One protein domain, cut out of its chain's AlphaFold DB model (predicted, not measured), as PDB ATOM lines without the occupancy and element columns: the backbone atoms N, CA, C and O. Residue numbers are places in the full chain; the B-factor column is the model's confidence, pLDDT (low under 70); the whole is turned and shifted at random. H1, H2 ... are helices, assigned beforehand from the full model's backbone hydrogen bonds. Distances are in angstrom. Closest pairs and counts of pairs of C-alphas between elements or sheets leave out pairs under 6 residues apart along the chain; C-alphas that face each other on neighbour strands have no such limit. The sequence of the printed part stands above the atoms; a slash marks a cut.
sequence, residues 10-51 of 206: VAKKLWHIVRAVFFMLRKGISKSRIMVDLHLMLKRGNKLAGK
ATOM      1  N   VAL A  10     -48.598 -81.597  71.467       73.75
ATOM      2  CA  VAL A  10     -48.787 -82.131  70.109       73.75
ATOM      3  C   VAL A  10     -49.539 -81.122  69.242       73.75
ATOM      4  O   VAL A  10     -49.187 -80.923  68.080       73.75
ATOM      5  N   ALA A  11     -50.502 -80.401  69.825       77.12
ATOM      6  CA  ALA A  11     -51.276 -79.374  69.129       77.12
ATOM      7  C   ALA A  11     -50.395 -78.217  68.623       77.12
ATOM      8  O   ALA A  11     -50.551 -77.766  67.487       77.12
ATOM      9  N   LYS A  12     -49.415 -77.773  69.422       84.62
ATOM     10  CA  LYS A  12     -48.467 -76.723  69.010       84.62
ATOM     11  C   LYS A  12     -47.590 -77.182  67.847       84.62
ATOM     12  O   LYS A  12     -47.421 -76.448  66.875       84.62
ATOM     13  N   LYS A  13     -47.079 -78.414  67.906       84.12
ATOM     14  CA  LYS A  13     -46.284 -79.005  66.817       84.12
ATOM     15  C   LYS A  13     -47.109 -79.138  65.536       84.12
ATOM     16  O   LYS A  13     -46.644 -78.744  64.469       84.12
ATOM     17  N   LEU A  14     -48.356 -79.596  65.651       90.81
ATOM     18  CA  LEU A  14     -49.281 -79.700  64.524       90.81
ATOM     19  C   LEU A  14     -49.583 -78.328  63.906       90.81
ATOM     20  O   LEU A  14     -49.577 -78.189  62.686       90.81
ATOM     21  N   TRP A  15     -49.759 -77.293  64.730       92.31
ATOM     22  CA  TRP A  15     -49.966 -75.923  64.262       92.31
ATOM     23  C   TRP A  15     -48.777 -75.386  63.458       92.31
ATOM     24  O   TRP A  15     -48.965 -74.767  62.409       92.31
ATOM     25  N   HIS A  16     -47.545 -75.666  63.894       91.56
ATOM     26  CA  HIS A  16     -46.348 -75.302  63.133       91.56
ATOM     27  C   HIS A  16     -46.275 -76.029  61.781       91.56
ATOM     28  O   HIS A  16     -45.932 -75.396  60.781       91.56
ATOM     29  N   ILE A  17     -46.663 -77.308  61.725       90.81
ATOM     30  CA  ILE A  17     -46.728 -78.090  60.479       90.81
ATOM     31  C   ILE A  17     -47.779 -77.508  59.527       90.81
ATOM     32  O   ILE A  17     -47.472 -77.227  58.370       90.81
ATOM     33  N   VAL A  18     -48.999 -77.257  60.013       92.06
ATOM     34  CA  VAL A  18     -50.079 -76.643  59.220       92.06
ATOM     35  C   VAL A  18     -49.640 -75.287  58.673       92.06
ATOM     36  O   VAL A  18     -49.843 -74.987  57.496       92.06
ATOM     37  N   ARG A  19     -48.972 -74.480  59.502       90.94
ATOM     38  CA  ARG A  19     -48.453 -73.172  59.104       90.94
ATOM     39  C   ARG A  19     -47.366 -73.295  58.033       90.94
ATOM     40  O   ARG A  19     -47.403 -72.534  57.068       90.94
ATOM     41  N   ALA A  20     -46.452 -74.258  58.148       87.31
ATOM     42  CA  ALA A  20     -45.439 -74.537  57.129       87.31
ATOM     43  C   ALA A  20     -46.075 -74.946  55.789       87.31
ATOM     44  O   ALA A  20     -45.761 -74.349  54.759       87.31
ATOM     45  N   VAL A  21     -47.036 -75.877  55.804       85.94
ATOM     46  CA  VAL A  21     -47.777 -76.305  54.602       85.94
ATOM     47  C   VAL A  21     -48.529 -75.128  53.972       85.94
ATOM     48  O   VAL A  21     -48.438 -74.913  52.763       85.94
ATOM     49  N   PHE A  22     -49.197 -74.299  54.778       87.44
ATOM     50  CA  PHE A  22     -49.880 -73.093  54.302       87.44
ATOM     51  C   PHE A  22     -48.913 -72.094  53.652       87.44
ATOM     52  O   PHE A  22     -49.223 -71.529  52.601       87.44
ATOM     53  N   PHE A  23     -47.720 -71.899  54.221       86.25
ATOM     54  CA  PHE A  23     -46.693 -71.054  53.613       86.25
ATOM     55  C   PHE A  23     -46.171 -71.628  52.292       86.25
ATOM     56  O   PHE A  23     -45.992 -70.859  51.348       86.25
ATOM     57  N   MET A  24     -45.985 -72.945  52.180       82.25
ATOM     58  CA  MET A  24     -45.595 -73.591  50.917       82.25
ATOM     59  C   MET A  24     -46.673 -73.416  49.833       82.25
ATOM     60  O   MET A  24     -46.350 -73.088  48.689       82.25
ATOM     61  N   LEU A  25     -47.955 -73.537  50.201       77.50
ATOM     62  CA  LEU A  25     -49.090 -73.317  49.296       77.50
ATOM     63  C   LEU A  25     -49.222 -71.844  48.873       77.50
ATOM     64  O   LEU A  25     -49.356 -71.548  47.683       77.50
ATOM     65  N   ARG A  26     -49.120 -70.904  49.825       78.56
ATOM     66  CA  ARG A  26     -49.229 -69.456  49.571       78.56
ATOM     67  C   ARG A  26     -48.054 -68.924  48.750       78.56
ATOM     68  O   ARG A  26     -48.264 -68.123  47.841       78.56
ATOM     69  N   LYS A  27     -46.833 -69.383  49.043       76.88
ATOM     70  CA  LYS A  27     -45.603 -68.978  48.340       76.88
ATOM     71  C   LYS A  27     -45.478 -69.626  46.957       76.88
ATOM     72  O   LYS A  27     -44.682 -69.177  46.144       76.88
ATOM     73  N   GLY A  28     -46.312 -70.622  46.649       63.31
ATOM     74  CA  GLY A  28     -46.521 -71.103  45.287       63.31
ATOM     75  C   GLY A  28     -45.344 -71.855  44.674       63.31
ATOM     76  O   GLY A  28     -45.286 -71.973  43.454       63.31
ATOM     77  N   ILE A  29     -44.453 -72.407  45.502       60.41
ATOM     78  CA  ILE A  29     -43.240 -73.144  45.096       60.41
ATOM     79  C   ILE A  29     -43.515 -74.427  44.289       60.41
ATOM     80  O   ILE A  29     -42.588 -75.123  43.890       60.41
ATOM     81  N   SER A  30     -44.779 -74.754  44.021       60.53
ATOM     82  CA  SER A  30     -45.150 -75.976  43.312       60.53
ATOM     83  C   SER A  30     -46.532 -75.951  42.646       60.53
ATOM     84  O   SER A  30     -47.112 -77.011  42.400       60.53
ATOM     85  N   LYS A  31     -47.076 -74.771  42.316       60.66
ATOM     86  CA  LYS A  31     -48.448 -74.649  41.778       60.66
ATOM     87  C   LYS A  31     -48.708 -75.485  40.519       60.66
ATOM     88  O   LYS A  31     -49.806 -75.992  40.371       60.66
ATOM     89  N   SER A  32     -47.730 -75.660  39.629       62.09
ATOM     90  CA  SER A  32     -47.905 -76.498  38.432       62.09
ATOM     91  C   SER A  32     -47.656 -77.979  38.711       62.09
ATOM     92  O   SER A  32     -48.415 -78.821  38.251       62.09
ATOM     93  N   ARG A  33     -46.622 -78.319  39.491       61.59
ATOM     94  CA  ARG A  33     -46.179 -79.710  39.662       61.59
ATOM     95  C   ARG A  33     -46.969 -80.463  40.732       61.59
ATOM     96  O   ARG A  33     -47.425 -81.562  40.456       61.59
ATOM     97  N   ILE A  34     -47.203 -79.857  41.900       67.62
ATOM     98  CA  ILE A  34     -47.982 -80.487  42.977       67.62
ATOM     99  C   ILE A  34     -49.470 -80.480  42.648       67.62
ATOM    100  O   ILE A  34     -50.141 -81.453  42.948       67.62
ATOM    101  N   MET A  35     -50.009 -79.444  41.999       67.75
ATOM    102  CA  MET A  35     -51.426 -79.458  41.615       67.75
ATOM    103  C   MET A  35     -51.709 -80.501  40.531       67.75
ATOM    104  O   MET A  35     -52.724 -81.178  40.617       67.75
ATOM    105  N   VAL A  36     -50.827 -80.657  39.533       70.06
ATOM    106  CA  VAL A  36     -50.981 -81.691  38.495       70.06
ATOM    107  C   VAL A  36     -50.787 -83.084  39.082       70.06
ATOM    108  O   VAL A  36     -51.582 -83.967  38.771       70.06
ATOM    109  N   ASP A  37     -49.795 -83.272  39.952       66.56
ATOM    110  CA  ASP A  37     -49.557 -84.545  40.635       66.56
ATOM    111  C   ASP A  37     -50.713 -84.899  41.580       66.56
ATOM    112  O   ASP A  37     -51.280 -85.980  41.483       66.56
ATOM    113  N   LEU A  38     -51.195 -83.950  42.385       70.94
ATOM    114  CA  LEU A  38     -52.361 -84.125  43.253       70.94
ATOM    115  C   LEU A  38     -53.639 -84.365  42.442       70.94
ATOM    116  O   LEU A  38     -54.433 -85.236  42.783       70.94
ATOM    117  N   HIS A  39     -53.845 -83.637  41.346       72.94
ATOM    118  CA  HIS A  39     -54.975 -83.854  40.445       72.94
ATOM    119  C   HIS A  39     -54.885 -85.230  39.773       72.94
ATOM    120  O   HIS A  39     -55.902 -85.909  39.654       72.94
ATOM    121  N   LEU A  40     -53.694 -85.694  39.390       71.00
ATOM    122  CA  LEU A  40     -53.483 -87.036  38.848       71.00
ATOM    123  C   LEU A  40     -53.696 -88.112  39.925       71.00
ATOM    124  O   LEU A  40     -54.386 -89.095  39.665       71.00
ATOM    125  N   MET A  41     -53.196 -87.913  41.143       64.94
ATOM    126  CA  MET A  41     -53.371 -88.816  42.281       64.94
ATOM    127  C   MET A  41     -54.825 -88.884  42.763       64.94
ATOM    128  O   MET A  41     -55.294 -89.966  43.088       64.94
ATOM    129  N   LEU A  42     -55.581 -87.787  42.751       68.50
ATOM    130  CA  LEU A  42     -56.995 -87.792  43.151       68.50
ATOM    131  C   LEU A  42     -57.912 -88.278  42.016       68.50
ATOM    132  O   LEU A  42     -58.846 -89.043  42.249       68.50
ATOM    133  N   LYS A  43     -57.629 -87.912  40.759       67.88
ATOM    134  CA  LYS A  43     -58.441 -88.318  39.596       67.88
ATOM    135  C   LYS A  43     -58.163 -89.760  39.152       67.88
ATOM    136  O   LYS A  43     -59.068 -90.415  38.635       67.88
ATOM    137  N   ARG A  44     -56.940 -90.274  39.360       60.72
ATOM    138  CA  ARG A  44     -56.520 -91.644  38.988       60.72
ATOM    139  C   ARG A  44     -56.293 -92.572  40.187       60.72
ATOM    140  O   ARG A  44     -56.484 -93.779  40.049       60.72
ATOM    141  N   GLY A  45     -55.933 -92.050  41.358       58.38
ATOM    142  CA  GLY A  45     -55.643 -92.846  42.558       58.38
ATOM    143  C   GLY A  45     -56.864 -93.207  43.404       58.38
ATOM    144  O   GLY A  45     -56.810 -94.215  44.103       58.38
ATOM    145  N   ASN A  46     -58.009 -92.526  43.277       59.66
ATOM    146  CA  ASN A  46     -59.210 -92.859  44.068       59.66
ATOM    147  C   ASN A  46     -59.805 -94.254  43.772       59.66
ATOM    148  O   ASN A  46     -60.655 -94.727  44.521       59.66
ATOM    149  N   LYS A  47     -59.348 -94.947  42.718       60.91
ATOM    150  CA  LYS A  47     -59.742 -96.334  42.406       60.91
ATOM    151  C   LYS A  47     -58.707 -97.396  42.811       60.91
ATOM    152  O   LYS A  47     -59.059 -98.570  42.850       60.91
ATOM    153  N   LEU A  48     -57.461 -97.017  43.126       56.00
ATOM    154  CA  LEU A  48     -56.365 -97.972  43.388       56.00
ATOM    155  C   LEU A  48     -55.577 -97.695  44.685       56.00
ATOM    156  O   LEU A  48     -55.098 -98.628  45.324       56.00
ATOM    157  N   ALA A  49     -55.467 -96.437  45.111       55.41
ATOM    158  CA  ALA A  49     -54.635 -96.025  46.241       55.41
ATOM    159  C   ALA A  49     -55.304 -96.253  47.609       55.41
ATOM    160  O   ALA A  49     -54.608 -96.467  48.596       55.41
ATOM    161  N   GLY A  50     -56.641 -96.308  47.676       57.22
ATOM    162  CA  GLY A  50     -57.354 -96.563  48.938       57.22
ATOM    163  C   GLY A  50     -57.053 -97.938  49.553       57.22
ATOM    164  O   GLY A  50     -57.009 -98.070  50.771       57.22
ATOM    165  N   LYS A  51     -56.775 -98.956  48.724       57.75
ATOM    166  CA  LYS A  51     -56.446-100.316  49.189       57.75
ATOM    167  C   LYS A  51     -54.955-100.530  49.475       57.75
ATOM    168  O   LYS A  51     -54.621-101.386  50.283       57.75
TER     169      LYS A  51
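AT A GLANCE: This is residues 10 to 51 of the 206 residues of an uncharacterized protein of Ricinus communis (UniProt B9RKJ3). A wide, open V of two helices: the longer arm is H1, the shorter is H2, and a five-residue link joins them at the base, with empty space between the arms. Residues 46 to 51 run on past the end of H2. The 42 residues printed, with H1 then H2 along the chain and no named strand, are all helix in class. The whole is flat, spanning 35 by 26 by 8 A, and only just loose, close to extended, with a radius of gyration of the C-alphas of 13.6 A.

IN THESE COORDINATES: H1, residues 10 to 27, measures 25.6 A from C-alpha 10 at (-48.787, -82.131, 70.109) to C-alpha 27 at (-45.603, -68.978, 48.340). H2, residues 33 to 45, measures 16.4 A and ends with C-alpha 45 at (-55.643, -92.846, 42.558).

HOW THE PARTS SIT: H1 and H2 are apart, joined by a tight link. Residues 10 to 24 of H1 stand free, as do residues 35 to 40 of H2. In both helices every O i to N i+4 pair is within hydrogen-bond range.

THE WHOLE: The C-alphas of Lys 12 and Lys 47, the two farthest apart, are 34.9 A apart. The printed part has no cut and no long link. Its mean pLDDT is 72.7; residues 28 to 35, 37 and 41 to 51 are under 70.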